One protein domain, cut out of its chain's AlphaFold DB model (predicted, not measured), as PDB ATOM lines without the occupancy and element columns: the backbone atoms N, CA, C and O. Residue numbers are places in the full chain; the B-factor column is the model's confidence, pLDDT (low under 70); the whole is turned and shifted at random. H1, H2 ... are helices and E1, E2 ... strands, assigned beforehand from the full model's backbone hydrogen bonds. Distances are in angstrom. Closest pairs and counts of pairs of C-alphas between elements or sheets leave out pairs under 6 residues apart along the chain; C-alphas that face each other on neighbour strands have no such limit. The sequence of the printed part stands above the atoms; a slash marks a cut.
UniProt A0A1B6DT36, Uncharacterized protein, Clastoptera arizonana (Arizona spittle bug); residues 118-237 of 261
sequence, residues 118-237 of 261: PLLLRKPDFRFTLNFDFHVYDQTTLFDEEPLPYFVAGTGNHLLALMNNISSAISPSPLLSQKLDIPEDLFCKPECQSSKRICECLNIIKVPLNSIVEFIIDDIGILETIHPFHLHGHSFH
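What this domain is: This is residues 118 to 237 of the 261 residues of an uncharacterized protein of Clastoptera arizonana (Arizona spittle bug) (UniProt A0A1B6DT36). With little regular structure, the domain is a narrow mixed sheet, E2-E1-E5, whose long E1 pairs with E5 at residues 126 to 132 and with E2 at 132 to 137; a tiny sheet, E3-E4, sits beside E2, long stretches with no named element, among them residues 169 to 189, loop away from the sheets, and residues 230 to 235 stand free. Of 120 printed residues, 39 are in named elements: E1, H1, E2, E3, H2, E4, E5 (class mixed). It is only just loose, close to compact: radius of gyration of the C-alphas 16.6 A, spans 51 by 38 by 27 A.

How they stand to each other: E1, residues 126 to 137, is parallel to E5, residues 213 to 219; N 130 and O 216, 2.8 A, are within hydrogen-bond range. E2, residues 158 to 163, is antiparallel to E1, with N 162 and O 133 at 2.8 A. E3, residues 166 to 168, H2, residues 190 to 193, and E4, residues 199 to 201, form a strand-helix-strand unit, parallel strands with a helix between, its crossover left-handed; N 167 and O 199 are 2.8 A apart. H1, residues 141 to 144, is not on the larger sheet.

Where its parts are: E1 runs 34.2 A from C-alpha 126 at (-39.993, -6.729, -42.118); E5 ends at C-alpha 219, (-31.937, 0.440, -24.870).

The domain as a whole: The printed part has no cut. Links H1 to E2, E3 to H2 and E4 to E5 are long. Residues 122, 144 to 147 and 222 have pLDDT under 70.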
ATOM      1  N   PRO A 118     -54.088  -4.416 -42.018       81.81
ATOM      2  CA  PRO A 118     -52.739  -4.947 -42.177       81.81
ATOM      3  C   PRO A 118     -51.915  -4.909 -40.881       81.81
ATOM      4  O   PRO A 118     -51.215  -5.867 -40.583       81.81
ATOM      5  N   LEU A 119     -52.058  -3.872 -40.050       80.69
ATOM      6  CA  LEU A 119     -51.326  -3.755 -38.779       80.69
ATOM      7  C   LEU A 119     -51.867  -4.675 -37.676       80.69
ATOM      8  O   LEU A 119     -51.196  -4.900 -36.675       80.69
ATOM      9  N   LEU A 120     -53.073  -5.220 -37.856       78.38
ATOM     10  CA  LEU A 120     -53.622  -6.264 -36.987       78.38
ATOM     11  C   LEU A 120     -53.082  -7.653 -37.355       78.38
ATOM     12  O   LEU A 120     -53.297  -8.619 -36.619       78.38
ATOM     13  N   LEU A 121     -52.396  -7.782 -38.497       73.38
ATOM     14  CA  LEU A 121     -51.753  -9.027 -38.879       73.38
ATOM     15  C   LEU A 121     -50.558  -9.274 -37.961       73.38
ATOM     16  O   LEU A 121     -49.693  -8.434 -37.754       73.38
ATOM     17  N   ARG A 122     -50.491 -10.490 -37.427       66.56
ATOM     18  CA  ARG A 122     -49.509 -10.874 -36.408       66.56
ATOM     19  C   ARG A 122     -48.058 -10.941 -36.910       66.56
ATOM     20  O   ARG A 122     -47.146 -11.138 -36.109       66.56
ATOM     21  N   LYS A 123     -47.834 -10.853 -38.222       83.69
ATOM     22  CA  LYS A 123     -46.508 -10.960 -38.825       83.69
ATOM     23  C   LYS A 123     -46.269  -9.744 -39.726       83.69
ATOM     24  O   LYS A 123     -46.973  -9.642 -40.730       83.69
ATOM     25  N   PRO A 124     -45.308  -8.863 -39.393       89.31
ATOM     26  CA  PRO A 124     -44.896  -7.798 -40.298       89.31
ATOM     27  C   PRO A 124     -44.133  -8.390 -41.492       89.31
ATOM     28  O   PRO A 124     -43.599  -9.503 -41.406       89.31
ATOM     29  N   ASP A 125     -44.041  -7.641 -42.588       92.31
ATOM     30  CA  ASP A 125     -43.219  -8.025 -43.742       92.31
ATOM     31  C   ASP A 125     -41.730  -7.956 -43.383       92.31
ATOM     32  O   ASP A 125     -40.956  -8.849 -43.730       92.31
ATOM     33  N   PHE A 126     -41.350  -6.925 -42.617       92.62
ATOM     34  CA  PHE A 126     -39.993  -6.729 -42.118       92.62
ATOM     35  C   PHE A 126     -39.996  -6.402 -40.630       92.62
ATOM     36  O   PHE A 126     -40.821  -5.637 -40.136       92.62
ATOM     37  N   ARG A 127     -39.023  -6.967 -39.920       90.81
ATOM     38  CA  ARG A 127     -38.775  -6.686 -38.510       90.81
ATOM     39  C   ARG A 127     -37.316  -6.312 -38.335       90.81
ATOM     40  O   ARG A 127     -36.444  -7.068 -38.762       90.81
ATOM     41  N   PHE A 128     -37.069  -5.187 -37.679       91.94
ATOM     42  CA  PHE A 128     -35.727  -4.723 -37.353       91.94
ATOM     43  C   PHE A 128     -35.602  -4.556 -35.845       91.94
ATOM     44  O   PHE A 128     -36.423  -3.881 -35.229       91.94
ATOM     45  N   THR A 129     -34.565  -5.152 -35.265       90.44
ATOM     46  CA  THR A 129     -34.165  -4.860 -33.888       90.44
ATOM     47  C   THR A 129     -33.053  -3.819 -33.919       90.44
ATOM     48  O   THR A 129     -32.065  -3.989 -34.638       90.44
ATOM     49  N   LEU A 130     -33.248  -2.731 -33.184       91.69
ATOM     50  CA  LEU A 130     -32.347  -1.596 -33.076       91.69
ATOM     51  C   LEU A 130     -31.915  -1.485 -31.615       91.69
ATOM     52  O   LEU A 130     -32.677  -1.020 -30.774       91.69
ATOM     53  N   ASN A 131     -30.696  -1.929 -31.337       89.75
ATOM     54  CA  ASN A 131     -30.088  -1.824 -30.022       89.75
ATOM     55  C   ASN A 131     -29.406  -0.467 -29.914       89.75
ATOM     56  O   ASN A 131     -28.482  -0.188 -30.683       89.75
ATOM     57  N   PHE A 132     -29.867   0.366 -28.999       90.12
ATOM     58  CA  PHE A 132     -29.291   1.668 -28.723       90.12
ATOM     59  C   PHE A 132     -28.329   1.584 -27.535       90.12
ATOM     60  O   PHE A 132     -28.609   0.886 -26.564       90.12
ATOM     61  N   ASP A 133     -27.189   2.262 -27.640       89.25
ATOM     62  CA  ASP A 133     -26.153   2.304 -26.604       89.25
ATOM     63  C   ASP A 133     -25.331   3.600 -26.723       89.25
ATOM     64  O   ASP A 133     -25.334   4.275 -27.759       89.25
ATOM     65  N   PHE A 134     -24.574   3.926 -25.680       88.81
ATOM     66  CA  PHE A 134     -23.494   4.898 -25.723       88.81
ATOM     67  C   PHE A 134     -22.147   4.231 -25.490       88.81
ATOM     68  O   PHE A 134     -21.901   3.626 -24.448       88.81
ATOM     69  N   HIS A 135     -21.206   4.489 -26.391       88.12
ATOM     70  CA  HIS A 135     -19.801   4.309 -26.065       88.12
ATOM     71  C   HIS A 135     -19.304   5.514 -25.263       88.12
ATOM     72  O   HIS A 135     -19.399   6.657 -25.716       88.12
ATOM     73  N   VAL A 136     -18.793   5.255 -24.058       88.12
ATOM     74  CA  VAL A 136     -18.181   6.264 -23.190       88.12
ATOM     75  C   VAL A 136     -16.671   6.178 -23.353       88.12
ATOM     76  O   VAL A 136     -16.077   5.168 -22.980       88.12
ATOM     77  N   TYR A 137     -16.056   7.232 -23.881       85.56
ATOM     78  CA  TYR A 137     -14.602   7.308 -23.969       85.56
ATOM     79  C   TYR A 137     -13.989   7.504 -22.583       85.56
ATOM     80  O   TYR A 137     -14.462   8.326 -21.789       85.56
ATOM     81  N   ASP A 138     -12.903   6.784 -22.312       81.31
ATOM     82  CA  ASP A 138     -12.010   7.106 -21.204       81.31
ATOM     83  C   ASP A 138     -10.918   8.085 -21.664       81.31
ATOM     84  O   ASP A 138     -10.707   8.312 -22.854       81.31
ATOM     85  N   GLN A 139     -10.223   8.711 -20.714       74.56
ATOM     86  CA  GLN A 139      -9.256   9.762 -21.030       74.56
ATOM     87  C   GLN A 139      -8.076   9.261 -21.879       74.56
ATOM     88  O   GLN A 139      -7.467  10.055 -22.586       74.56
ATOM     89  N   THR A 140      -7.745   7.972 -21.810       70.56
ATOM     90  CA  THR A 140      -6.655   7.362 -22.585       70.56
ATOM     91  C   THR A 140      -7.075   7.101 -24.031       70.56
ATOM     92  O   THR A 140      -6.438   7.577 -24.964       70.56
ATOM     93  N   THR A 141      -8.220   6.450 -24.231       72.75
ATOM     94  CA  THR A 141      -8.781   6.126 -25.552       72.75
ATOM     95  C   THR A 141      -9.211   7.361 -26.334       72.75
ATOM     96  O   THR A 141      -9.169   7.344 -27.559       72.75
ATOM     97  N   LEU A 142      -9.571   8.448 -25.646       74.56
ATOM     98  CA  LEU A 142      -9.949   9.709 -26.280       74.56
ATOM     99  C   LEU A 142      -8.812  10.355 -27.090       74.56
ATOM    100  O   LEU A 142      -9.090  11.068 -28.051       74.56
ATOM    101  N   PHE A 143      -7.552  10.161 -26.684       73.62
ATOM    102  CA  PHE A 143      -6.397  10.842 -27.281       73.62
ATOM    103  C   PHE A 143      -5.379   9.899 -27.941       73.62
ATOM    104  O   PHE A 143      -4.511  10.389 -28.664       73.62
ATOM    105  N   ASP A 144      -5.472   8.584 -27.711       65.56
ATOM    106  CA  ASP A 144      -4.500   7.599 -28.213       65.56
ATOM    107  C   ASP A 144      -4.896   6.944 -29.555       65.56
ATOM    108  O   ASP A 144      -4.020   6.494 -30.295       65.56
ATOM    109  N   GLU A 145      -6.183   6.909 -29.908       59.69
ATOM    110  CA  GLU A 145      -6.685   6.392 -31.192       59.69
ATOM    111  C   GLU A 145      -7.476   7.499 -31.883       59.69
ATOM    112  O   GLU A 145      -8.184   8.205 -31.179       59.69
ATOM    113  N   GLU A 146      -7.355   7.681 -33.210       68.25
ATOM    114  CA  GLU A 146      -8.137   8.663 -33.991       68.25
ATOM    115  C   GLU A 146      -9.617   8.602 -33.571       68.25
ATOM    116  O   GLU A 146     -10.338   7.693 -34.000       68.25
ATOM    117  N   PRO A 147     -10.075   9.500 -32.678       67.06
ATOM    118  CA  PRO A 147     -11.327   9.264 -31.996       67.06
ATOM    119  C   PRO A 147     -12.440   9.607 -32.974       67.06
ATOM    120  O   PRO A 147     -12.408  10.654 -33.628       67.06
ATOM    121  N   LEU A 148     -13.439   8.730 -33.069       75.88
ATOM    122  CA  LEU A 148     -14.657   9.057 -33.804       75.88
ATOM    123  C   LEU A 148     -15.279  10.329 -33.194       75.88
ATOM    124  O   LEU A 148     -15.116  10.573 -31.992       75.88
ATOM    125  N   PRO A 149     -15.999  11.148 -33.979       76.81
ATOM    126  CA  PRO A 149     -16.634  12.360 -33.484       76.81
ATOM    127  C   PRO A 149     -17.554  12.066 -32.295       76.81
ATOM    128  O   PRO A 149     -18.608  11.451 -32.432       76.81
ATOM    129  N   TYR A 150     -17.167  12.536 -31.115       82.69
ATOM    130  CA  TYR A 150     -17.931  12.380 -29.883       82.69
ATOM    131  C   TYR A 150     -18.579  13.706 -29.481       82.69
ATOM    132  O   TYR A 150     -18.133  14.792 -29.861       82.69
ATOM    133  N   PHE A 151     -19.621  13.635 -28.657       83.75
ATOM    134  CA  PHE A 151     -20.196  14.808 -28.007       83.75
ATOM    135  C   PHE A 151     -19.913  14.773 -26.507       83.75
ATOM    136  O   PHE A 151     -19.836  13.712 -25.888       83.75
ATOM    137  N   VAL A 152     -19.764  15.951 -25.906       85.50
ATOM    138  CA  VAL A 152     -19.588  16.072 -24.459       85.50
ATOM    139  C   VAL A 152     -20.953  16.316 -23.839       85.50
ATOM    140  O   VAL A 152     -21.566  17.367 -24.041       85.50
ATOM    141  N   ALA A 153     -21.453  15.331 -23.099       79.25
ATOM    142  CA  ALA A 153     -22.687  15.489 -22.345       79.25
ATOM    143  C   ALA A 153     -22.506  16.538 -21.238       79.25
ATOM    144  O   ALA A 153     -21.398  16.763 -20.752       79.25
ATOM    145  N   GLY A 154     -23.604  17.113 -20.736       70.44
ATOM    146  CA  GLY A 154     -23.557  18.054 -19.602       70.44
ATOM    147  C   GLY A 154     -22.946  17.471 -18.314       70.44
ATOM    148  O   GLY A 154     -22.688  18.200 -17.364       70.44
ATOM    149  N   THR A 155     -22.706  16.160 -18.278       73.06
ATOM    150  CA  THR A 155     -22.029  15.430 -17.199       73.06
ATOM    151  C   THR A 155     -20.501  15.483 -17.293       73.06
ATOM    152  O   THR A 155     -19.837  15.057 -16.353       73.06
ATOM    153  N   GLY A 156     -19.950  15.959 -18.415       80.69
ATOM    154  CA  GLY A 156     -18.527  15.889 -18.753       80.69
ATOM    155  C   GLY A 156     -18.108  14.590 -19.454       80.69
ATOM    156  O   GLY A 156     -16.967  14.482 -19.898       80.69
ATOM    157  N   ASN A 157     -19.014  13.616 -19.594       84.19
ATOM    158  CA  ASN A 157     -18.718  12.373 -20.309       84.19
ATOM    159  C   ASN A 157     -18.589  12.635 -21.812       84.19
ATOM    160  O   ASN A 157     -19.396  13.365 -22.390       84.19
ATOM    161  N   HIS A 158     -17.601  11.992 -22.426       88.12
ATOM    162  CA  HIS A 158     -17.352  12.026 -23.861       88.12
ATOM    163  C   HIS A 158     -18.039  10.802 -24.463       88.12
ATOM    164  O   HIS A 158     -17.656   9.670 -24.167       88.12
ATOM    165  N   LEU A 159     -19.118  11.030 -25.207       87.94
ATOM    166  CA  LEU A 159     -20.054   9.990 -25.621       87.94
ATOM    167  C   LEU A 159     -20.138   9.888 -27.141       87.94
ATOM    168  O   LEU A 159     -20.165  10.899 -27.845       87.94
ATOM    169  N   LEU A 160     -20.287   8.660 -27.622       88.81
ATOM    170  CA  LEU A 160     -20.675   8.346 -28.991       88.81
ATOM    171  C   LEU A 160     -21.958   7.519 -28.956       88.81
ATOM    172  O   LEU A 160     -21.999   6.456 -28.339       88.81
ATOM    173  N   ALA A 161     -23.015   8.018 -29.595       90.06
ATOM    174  CA  ALA A 161     -24.281   7.299 -29.695       90.06
ATOM    175  C   ALA A 161     -24.179   6.188 -30.741       90.06
ATOM    176  O   ALA A 161     -23.669   6.415 -31.846       90.06
ATOM    177  N   LEU A 162     -24.693   5.010 -30.400       90.38
ATOM    178  CA  LEU A 162     -24.640   3.812 -31.222       90.38
ATOM    179  C   LEU A 162     -26.038   3.241 -31.435       90.38
ATOM    180  O   LEU A 162     -26.853   3.175 -30.520       90.38
ATOM    181  N   MET A 163     -26.280   2.755 -32.647       90.94
ATOM    182  CA  MET A 163     -27.417   1.909 -32.976       90.94
ATOM    183  C   MET A 163     -26.895   0.656 -33.678       90.94
ATOM    184  O   MET A 163     -26.310   0.748 -34.756       90.94
ATOM    185  N   ASN A 164     -27.073  -0.518 -33.071       90.12
ATOM    186  CA  ASN A 164     -26.493  -1.786 -33.528       90.12
ATOM    187  C   ASN A 164     -24.966  -1.709 -33.737       90.12
ATOM    188  O   ASN A 164     -24.455  -2.173 -34.754       90.12
ATOM    189  N   ASN A 165     -24.242  -1.112 -32.781       89.81
ATOM    190  CA  ASN A 165     -22.787  -0.888 -32.838       89.81
ATOM    191  C   ASN A 165     -22.315   0.019 -34.000       89.81
ATOM    192  O   ASN A 165     -21.139   0.019 -34.371       89.81
ATOM    193  N   ILE A 166     -23.234   0.794 -34.583       92.12
ATOM    194  CA  ILE A 166     -22.951   1.761 -35.642       92.12
ATOM    195  C   ILE A 166     -23.255   3.161 -35.117       92.12
ATOM    196  O   ILE A 166     -24.366   3.425 -34.656       92.12
ATOM    197  N   SER A 167     -22.289   4.067 -35.228       91.81
ATOM    198  CA  SER A 167     -22.522   5.499 -35.108       91.81
ATOM    199  C   SER A 167     -22.787   6.102 -36.486       91.81
ATOM    200  O   SER A 167     -22.135   5.754 -37.474       91.81
ATOM    201  N   SER A 168     -23.785   6.978 -36.577       90.19
ATOM    202  CA  SER A 168     -24.153   7.587 -37.855       90.19
ATOM    203  C   SER A 168     -23.143   8.660 -38.241       90.19
ATOM    204  O   SER A 168     -23.028   9.671 -37.552       90.19
ATOM    205  N   ALA A 169     -22.497   8.490 -39.393       89.94
ATOM    206  CA  ALA A 169     -21.664   9.533 -39.985       89.94
ATOM    207  C   ALA A 169     -22.516  10.707 -40.499       89.94
ATOM    208  O   ALA A 169     -23.689  10.544 -40.858       89.94
ATOM    209  N   ILE A 170     -21.912  11.892 -40.602       86.50
ATOM    210  CA  ILE A 170     -22.510  13.032 -41.307       86.50
ATOM    211  C   ILE A 170     -22.224  12.883 -42.803       86.50
ATOM    212  O   ILE A 170     -21.096  12.628 -43.215       86.50
ATOM    213  N   SER A 171     -23.251  13.059 -43.633       91.25
ATOM    214  CA  SER A 171     -23.082  13.011 -45.084       91.25
ATOM    215  C   SER A 171     -22.622  14.368 -45.641       91.25
ATOM    216  O   SER A 171     -23.209  15.387 -45.269       91.25
ATOM    217  N   PRO A 172     -21.634  14.414 -46.558       94.06
ATOM    218  CA  PRO A 172     -21.166  15.662 -47.174       94.06
ATOM    219  C   PRO A 172     -22.177  16.273 -48.155       94.06
ATOM    220  O   PRO A 172     -22.016  17.414 -48.588       94.06
ATOM    221  N   SER A 173     -23.217  15.532 -48.541       96.12
ATOM    222  CA  SER A 173     -24.268  16.006 -49.442       96.12
ATOM    223  C   SER A 173     -25.626  15.426 -49.032       96.12
ATOM    224  O   SER A 173     -25.682  14.345 -48.444       96.12
ATOM    225  N   PRO A 174     -26.753  16.110 -49.296       94.81
ATOM    226  CA  PRO A 174     -28.063  15.614 -48.886       94.81
ATOM    227  C   PRO A 174     -28.402  14.253 -49.513       94.81
ATOM    228  O   PRO A 174     -28.550  14.133 -50.730       94.81
ATOM    229  N   LEU A 175     -28.619  13.243 -48.660       92.31
ATOM    230  CA  LEU A 175     -28.901  11.854 -49.052       92.31
ATOM    231  C   LEU A 175     -30.071  11.693 -50.034       92.31
ATOM    232  O   LEU A 175     -30.067  10.755 -50.827       92.31
ATOM    233  N   LEU A 176     -31.080  12.567 -49.971       92.44
ATOM    234  CA  LEU A 176     -32.273  12.459 -50.815       92.44
ATOM    235  C   LEU A 176     -32.043  12.987 -52.237       92.44
ATOM    236  O   LEU A 176     -32.439  12.335 -53.199       92.44
ATOM    237  N   SER A 177     -31.434  14.165 -52.379       96.38
ATOM    238  CA  SER A 177     -31.326  14.868 -53.667       96.38
ATOM    239  C   SER A 177     -29.982  14.681 -54.369       96.38
ATOM    240  O   SER A 177     -29.921  14.824 -55.584       96.38
ATOM    241  N   GLN A 178     -28.915  14.395 -53.620       96.56
ATOM    242  CA  GLN A 178     -27.523  14.393 -54.095       96.56
ATOM    243  C   GLN A 178     -26.799  13.108 -53.677       96.56
ATOM    244  O   GLN A 178     -25.618  13.099 -53.354       96.56
ATOM    245  N   LYS A 179     -27.519  11.981 -53.662       93.81
ATOM    246  CA  LYS A 179     -26.960  10.704 -53.204       93.81
ATOM    247  C   LYS A 179     -25.699  10.286 -53.964       93.81
ATOM    248  O   LYS A 179     -24.804   9.702 -53.369       93.81
ATOM    249  N   LEU A 180     -25.666  10.537 -55.273       95.31
ATOM    250  CA  LEU A 180     -24.555  10.147 -56.147       95.31
ATOM    251  C   LEU A 180     -23.280  10.960 -55.889       95.31
ATOM    252  O   LEU A 180     -22.207  10.518 -56.281       95.31
ATOM    253  N   ASP A 181     -23.396  12.099 -55.203       96.75
ATOM    254  CA  ASP A 181     -22.263  12.947 -54.824       96.75
ATOM    255  C   ASP A 181     -21.610  12.477 -53.508       96.75
ATOM    256  O   ASP A 181     -20.581  13.005 -53.092       96.75
ATOM    257  N   ILE A 182     -22.198  11.472 -52.844       96.00
ATOM    258  CA  ILE A 182     -21.689  10.896 -51.598       96.00
ATOM    259  C   ILE A 182     -20.730   9.743 -51.934       96.00
ATOM    260  O   ILE A 182     -21.161   8.775 -52.566       96.00
ATOM    261  N   PRO A 183     -19.467   9.794 -51.470       95.38
ATOM    262  CA  PRO A 183     -18.512   8.701 -51.642       95.38
ATOM    263  C   PRO A 183     -19.044   7.348 -51.137       95.38
ATOM    264  O   PRO A 183     -19.628   7.257 -50.055       95.38
ATOM    265  N   GLU A 184     -18.851   6.285 -51.927       92.56
ATOM    266  CA  GLU A 184     -19.385   4.944 -51.628       92.56
ATOM    267  C   GLU A 184     -18.830   4.339 -50.330       92.56
ATOM    268  O   GLU A 184     -19.513   3.569 -49.655       92.56
ATOM    269  N   ASP A 185     -17.605   4.702 -49.964       91.81
ATOM    270  CA  ASP A 185     -16.907   4.243 -48.768       91.81
ATOM    271  C   ASP A 185     -17.474   4.816 -47.461       91.81
ATOM    272  O   ASP A 185     -17.239   4.226 -46.406       91.81
ATOM    273  N   LEU A 186     -18.271   5.891 -47.527       93.12
ATOM    274  CA  LEU A 186     -18.987   6.433 -46.368       93.12
ATOM    275  C   LEU A 186     -20.223   5.611 -45.988       93.12
ATOM    276  O   LEU A 186     -20.721   5.748 -44.870       93.12
ATOM    277  N   PHE A 187     -20.762   4.776 -46.881       94.06
ATOM    278  CA  PHE A 187     -21.900   3.915 -46.552       94.06
ATOM    279  C   PHE A 187     -21.452   2.687 -45.759       94.06
ATOM    280  O   PHE A 187     -20.366   2.144 -45.964       94.06
ATOM    281  N   CYS A 188     -22.313   2.210 -44.858       92.81
ATOM    282  CA  CYS A 188     -21.970   1.058 -44.032       92.81
ATOM    283  C   CYS A 188     -21.718  -0.200 -44.869       92.81
ATOM    284  O   CYS A 188     -22.570  -0.638 -45.648       92.81
ATOM    285  N   LYS A 189     -20.553  -0.811 -44.649       90.44
ATOM    286  CA  LYS A 189     -20.166  -2.082 -45.262       90.44
ATOM    287  C   LYS A 189     -20.827  -3.259 -44.535       90.44
ATOM    288  O   LYS A 189     -21.117  -3.149 -43.341       90.44
ATOM    289  N   PRO A 190     -21.021  -4.414 -45.200       85.75
ATOM    290  CA  PRO A 190     -21.603  -5.602 -44.568       85.75
ATOM    291  C   PRO A 190     -20.845  -6.070 -43.318       85.75
ATOM    292  O   PRO A 190     -21.459  -6.576 -42.380       85.75
ATOM    293  N   GLU A 191     -19.526  -5.854 -43.265       85.62
ATOM    294  CA  GLU A 191     -18.702  -6.221 -42.106       85.62
ATOM    295  C   GLU A 191     -19.131  -5.507 -40.814       85.62
ATOM    296  O   GLU A 191     -18.998  -6.080 -39.732       85.62
ATOM    297  N   CYS A 192     -19.707  -4.302 -40.907       83.38
ATOM    298  CA  CYS A 192     -20.140  -3.531 -39.740       83.38
ATOM    299  C   CYS A 192     -21.253  -4.207 -38.940       83.38
ATOM    300  O   CYS A 192     -21.343  -4.004 -37.736       83.38
ATOM    301  N   GLN A 193     -22.054  -5.073 -39.569       74.62
ATOM    302  CA  GLN A 193     -23.101  -5.820 -38.864       74.62
ATOM    303  C   GLN A 193     -22.539  -6.937 -37.971       74.62
ATOM    304  O   GLN A 193     -23.227  -7.406 -37.071       74.62
ATOM    305  N   SER A 194     -21.302  -7.379 -38.229       77.25
ATOM    306  CA  SER A 194     -20.639  -8.466 -37.490       77.25
ATOM    307  C   SER A 194     -19.394  -7.999 -36.727       77.25
ATOM    308  O   SER A 194     -18.711  -8.806 -36.093       77.25
ATOM    309  N   SER A 195     -19.058  -6.711 -36.821       75.94
ATOM    310  CA  SER A 195     -17.833  -6.155 -36.260       75.94
ATOM    311  C   SER A 195     -17.931  -6.018 -34.743       75.94
ATOM    312  O   SER A 195     -18.923  -5.531 -34.204       75.94
ATOM    313  N   LYS A 196     -16.849  -6.392 -34.050       77.75
ATOM    314  CA  LYS A 196     -16.660  -6.057 -32.630       77.75
ATOM    315  C   LYS A 196     -16.253  -4.598 -32.422       77.75
ATOM    316  O   LYS A 196     -16.438  -4.074 -31.332       77.75
ATOM    317  N   ARG A 197     -15.673  -3.960 -33.440       84.19
ATOM    318  CA  ARG A 197     -15.319  -2.536 -33.414       84.19
ATOM    319  C   ARG A 197     -16.512  -1.703 -33.851       84.19
ATOM    320  O   ARG A 197     -17.231  -2.118 -34.760       84.19
ATOM    321  N   ILE A 198     -16.664  -0.543 -33.224       88.56
ATOM    322  CA  ILE A 198     -17.666   0.455 -33.592       88.56
ATOM    323  C   ILE A 198     -17.422   0.889 -35.038       88.56
ATOM    324  O   ILE A 198     -16.284   1.157 -35.425       88.56
ATOM    325  N   CYS A 199     -18.490   0.952 -35.828       90.00
ATOM    326  CA  CYS A 199     -18.444   1.517 -37.170       90.00
ATOM    327  C   CYS A 199     -19.006   2.936 -37.179       90.00
ATOM    328  O   CYS A 199     -20.102   3.152 -36.672       90.00
ATOM    329  N   GLU A 200     -18.318   3.873 -37.824       91.06
ATOM    330  CA  GLU A 200     -18.879   5.175 -38.188       91.06
ATOM    331  C   GLU A 200     -19.169   5.190 -39.689       91.06
ATOM    332  O   GLU A 200     -18.258   5.085 -40.509       91.06
ATOM    333  N   CYS A 201     -20.448   5.249 -40.063       92.81
ATOM    334  CA  CYS A 201     -20.858   5.211 -41.466       92.81
ATOM    335  C   CYS A 201     -22.308   5.673 -41.663       92.81
ATOM    336  O   CYS A 201     -23.100   5.775 -40.724       92.81
ATOM    337  N   LEU A 202     -22.680   5.937 -42.914       93.69
ATOM    338  CA  LEU A 202     -24.054   6.208 -43.327       93.69
ATOM    339  C   LEU A 202     -24.835   4.892 -43.378       93.69
ATOM    340  O   LEU A 202     -24.772   4.141 -44.360       93.69
ATOM    341  N   ASN A 203     -25.571   4.605 -42.304       92.25
ATOM    342  CA  ASN A 203     -26.399   3.409 -42.204       92.25
ATOM    343  C   ASN A 203     -27.735   3.607 -42.928       92.25
ATOM    344  O   ASN A 203     -28.546   4.450 -42.546       92.25
ATOM    345  N   ILE A 204     -27.979   2.813 -43.973       91.00
ATOM    346  CA  ILE A 204     -29.221   2.856 -44.749       91.00
ATOM    347  C   ILE A 204     -29.930   1.511 -44.658       91.00
ATOM    348  O   ILE A 204     -29.537   0.534 -45.299       91.00
ATOM    349  N   ILE A 205     -31.050   1.500 -43.942       91.62
ATOM    350  CA  ILE A 205     -31.986   0.377 -43.928       91.62
ATOM    351  C   ILE A 205     -32.979   0.579 -45.075       91.62
ATOM    352  O   ILE A 205     -33.802   1.492 -45.059       91.62
ATOM    353  N   LYS A 206     -32.885  -0.262 -46.109       92.56
ATOM    354  CA  LYS A 206     -33.804  -0.223 -47.253       92.56
ATOM    355  C   LYS A 206     -35.063  -1.022 -46.930       92.56
ATOM    356  O   LYS A 206     -34.977  -2.203 -46.611       92.56
ATOM    357  N   VAL A 207     -36.219  -0.387 -47.087       95.38
ATOM    358  CA  VAL A 207     -37.535  -1.009 -46.911       95.38
ATOM    359  C   VAL A 207     -38.300  -0.918 -48.235       95.38
ATOM    360  O   VAL A 207     -38.364   0.171 -48.811       95.38
ATOM    361  N   PRO A 208     -38.872  -2.020 -48.754       96.00
ATOM    362  CA  PRO A 208     -39.718  -1.962 -49.941       96.00
ATOM    363  C   PRO A 208     -40.995  -1.151 -49.696       96.00
ATOM    364  O   PRO A 208     -41.583  -1.194 -48.614       96.00
ATOM    365  N   LEU A 209     -41.462  -0.448 -50.728       95.12
ATOM    366  CA  LEU A 209     -42.725   0.291 -50.668       95.12
ATOM    367  C   LEU A 209     -43.896  -0.631 -50.305       95.12
ATOM    368  O   LEU A 209     -43.915  -1.798 -50.692       95.12
ATOM    369  N   ASN A 210     -44.883  -0.077 -49.597       91.06
ATOM    370  CA  ASN A 210     -46.089  -0.775 -49.131       91.06
ATOM    371  C   ASN A 210     -45.829  -1.982 -48.211       91.06
ATOM    372  O   ASN A 210     -46.683  -2.860 -48.116       91.06
ATOM    373  N   SER A 211     -44.683  -2.021 -47.525       92.62
ATOM    374  CA  SER A 211     -44.383  -3.059 -46.532       92.62
ATOM    375  C   SER A 211     -44.818  -2.647 -45.128       92.62
ATOM    376  O   SER A 211     -44.670  -1.488 -44.735       92.62
ATOM    377  N   ILE A 212     -45.269  -3.616 -44.338       92.12
ATOM    378  CA  ILE A 212     -45.484  -3.469 -42.899       92.12
ATOM    379  C   ILE A 212     -44.154  -3.691 -42.186       92.12
ATOM    380  O   ILE A 212     -43.561  -4.769 -42.284       92.12
ATOM    381  N   VAL A 213     -43.703  -2.683 -41.444       93.62
ATOM    382  CA  VAL A 213     -42.437  -2.729 -40.708       93.62
ATOM    383  C   VAL A 213     -42.688  -2.666 -39.215       93.62
ATOM    384  O   VAL A 213     -43.431  -1.813 -38.737       93.62
ATOM    385  N   GLU A 214     -42.021  -3.547 -38.480       92.62
ATOM    386  CA  GLU A 214     -41.952  -3.492 -37.027       92.62
ATOM    387  C   GLU A 214     -40.524  -3.178 -36.583       92.62
ATOM    388  O   GLU A 214     -39.571  -3.858 -36.976       92.62
ATOM    389  N   PHE A 215     -40.388  -2.156 -35.744       92.69
ATOM    390  CA  PHE A 215     -39.138  -1.826 -35.075       92.69
ATOM    391  C   PHE A 215     -39.215  -2.273 -33.619       92.69
ATOM    392  O   PHE A 215     -40.148  -1.915 -32.902       92.69
ATOM    393  N   ILE A 216     -38.224  -3.046 -33.190       91.38
ATOM    394  CA  ILE A 216     -37.974  -3.349 -31.784       91.38
ATOM    395  C   ILE A 216     -36.795  -2.479 -31.382       91.38
ATOM    396  O   ILE A 216     -35.686  -2.709 -31.854       91.38
ATOM    397  N   ILE A 217     -37.049  -1.464 -30.568       91.00
ATOM    398  CA  ILE A 217     -36.009  -0.569 -30.065       91.00
ATOM    399  C   ILE A 217     -35.684  -1.015 -28.648       91.00
ATOM    400  O   ILE A 217     -36.577  -1.055 -27.801       91.00
ATOM    401  N   ASP A 218     -34.430  -1.385 -28.431       87.69
ATOM    402  CA  ASP A 218     -33.928  -1.871 -27.153       87.69
ATOM    403  C   ASP A 218     -32.816  -0.942 -26.677       87.69
ATOM    404  O   ASP A 218     -31.839  -0.731 -27.395       87.69
ATOM    405  N   ASP A 219     -32.985  -0.351 -25.501       87.31
ATOM    406  CA  ASP A 219     -31.937   0.440 -24.870       87.31
ATOM    407  C   ASP A 219     -31.086  -0.503 -24.022       87.31
ATOM    408  O   ASP A 219     -31.462  -0.891 -22.916       87.31
ATOM    409  N   ILE A 220     -29.955  -0.914 -24.592       84.06
ATOM    410  CA  ILE A 220     -28.984  -1.793 -23.932       84.06
ATOM    411  C   ILE A 220     -27.885  -0.983 -23.239       84.06
ATOM    412  O   ILE A 220     -26.900  -1.559 -22.764       84.06
ATOM    413  N   GLY A 221     -28.024   0.344 -23.237       72.75
ATOM    414  CA  GLY A 221     -27.002   1.248 -22.772       72.75
ATOM    415  C   GLY A 221     -26.800   1.224 -21.268       72.75
ATOM    416  O   GLY A 221     -27.692   0.939 -20.474       72.75
ATOM    417  N   ILE A 222     -25.582   1.571 -20.861       69.06
ATOM    418  CA  ILE A 222     -25.208   1.658 -19.440       69.06
ATOM    419  C   ILE A 222     -25.687   2.951 -18.768       69.06
ATOM    420  O   ILE A 222     -25.588   3.100 -17.550       69.06
ATOM    421  N   LEU A 223     -26.140   3.925 -19.560       73.88
ATOM    422  CA  LEU A 223     -26.622   5.203 -19.064       73.88
ATOM    423  C   LEU A 223     -28.141   5.133 -18.949       73.88
ATOM    424  O   LEU A 223     -28.825   5.120 -19.960       73.88
ATOM    425  N   GLU A 224     -28.659   5.151 -17.722       71.62
ATOM    426  CA  GLU A 224     -30.098   5.262 -17.467       71.62
ATOM    427  C   GLU A 224     -30.615   6.625 -17.959       71.62
ATOM    428  O   GLU A 224     -30.570   7.636 -17.249       71.62
ATOM    429  N   THR A 225     -31.063   6.677 -19.209       75.50
ATOM    430  CA  THR A 225     -31.613   7.878 -19.839       75.50
ATOM    431  C   THR A 225     -32.800   7.513 -20.725       75.50
ATOM    432  O   THR A 225     -33.094   6.349 -20.960       75.50
ATOM    433  N   ILE A 226     -33.532   8.524 -21.181       79.62
ATOM    434  CA  ILE A 226     -34.712   8.344 -22.027       79.62
ATOM    435  C   ILE A 226     -34.399   8.854 -23.419       79.62
ATOM    436  O   ILE A 226     -33.871   9.957 -23.593       79.62
ATOM    437  N   HIS A 227     -34.781   8.054 -24.405       86.56
ATOM    438  CA  HIS A 227     -34.547   8.323 -25.812       86.56
ATOM    439  C   HIS A 227     -35.870   8.565 -26.537       86.56
ATOM    440  O   HIS A 227     -36.558   7.607 -26.893       86.56
ATOM    441  N   PRO A 228     -36.252   9.832 -26.781       90.38
ATOM    442  CA  PRO A 228     -37.373  10.123 -27.660       90.38
ATOM    443  C   PRO A 228     -36.953   9.840 -29.110       90.38
ATOM    444  O   PRO A 228     -36.306  10.661 -29.761       90.38
ATOM    445  N   PHE A 229     -37.289   8.651 -29.611       93.12
ATOM    446  CA  PHE A 229     -37.066   8.294 -31.011       93.12
ATOM    447  C   PHE A 229     -38.119   8.942 -31.908       93.12
ATOM    448  O   PHE A 229     -39.318   8.849 -31.659       93.12
ATOM    449  N   HIS A 230     -37.654   9.556 -32.994       94.75
ATOM    450  CA  HIS A 230     -38.498  10.201 -33.988       94.75
ATOM    451  C   HIS A 230     -38.238   9.612 -35.379       94.75
ATOM    452  O   HIS A 230     -37.094   9.352 -35.752       94.75
ATOM    453  N   LEU A 231     -39.308   9.426 -36.156       95.00
ATOM    454  CA  LEU A 231     -39.256   8.887 -37.511       95.00
ATOM    455  C   LEU A 231     -39.842   9.897 -38.497       95.00
ATOM    456  O   LEU A 231     -41.010  10.262 -38.418       95.00
ATOM    457  N   HIS A 232     -39.034  10.320 -39.465       94.38
ATOM    458  CA  HIS A 232     -39.483  11.252 -40.493       94.38
ATOM    459  C   HIS A 232     -40.415  10.563 -41.504       94.38
ATOM    460  O   HIS A 232     -40.245   9.395 -41.861       94.38
ATOM    461  N   GLY A 233     -41.389  11.320 -42.012       94.62
ATOM    462  CA  GLY A 233     -42.285  10.893 -43.093       94.62
ATOM    463  C   GLY A 233     -43.380   9.899 -42.692       94.62
ATOM    464  O   GLY A 233     -44.196   9.556 -43.543       94.62
ATOM    465  N   HIS A 234     -43.423   9.449 -41.434       92.38
ATOM    466  CA  HIS A 234     -44.415   8.488 -40.950       92.38
ATOM    467  C   HIS A 234     -44.825   8.783 -39.505       92.38
ATOM    468  O   HIS A 234     -43.995   9.123 -38.671       92.38
ATOM    469  N   SER A 235     -46.100   8.555 -39.198       91.62
ATOM    470  CA  SER A 235     -46.549   8.229 -37.841       91.62
ATOM    471  C   SER A 235     -46.452   6.716 -37.628       91.62
ATOM    472  O   SER A 235     -46.623   5.951 -38.579       91.62
ATOM    473  N   PHE A 236     -46.225   6.269 -36.395       91.50
ATOM    474  CA  PHE A 236     -46.137   4.847 -36.056       91.50
ATOM    475  C   PHE A 236     -47.007   4.493 -34.849       91.50
ATOM    476  O   PHE A 236     -47.388   5.350 -34.056       91.50
ATOM    477  N   HIS A 237     -47.337   3.208 -34.721       90.38
ATOM    478  CA  HIS A 237     -48.110   2.689 -33.598       90.38
ATOM    479  C   HIS A 237     -47.163   2.130 -32.537       90.38
ATOM    480  O   HIS A 237     -46.449   1.160 -32.792       90.38
TER     481      HIS A 237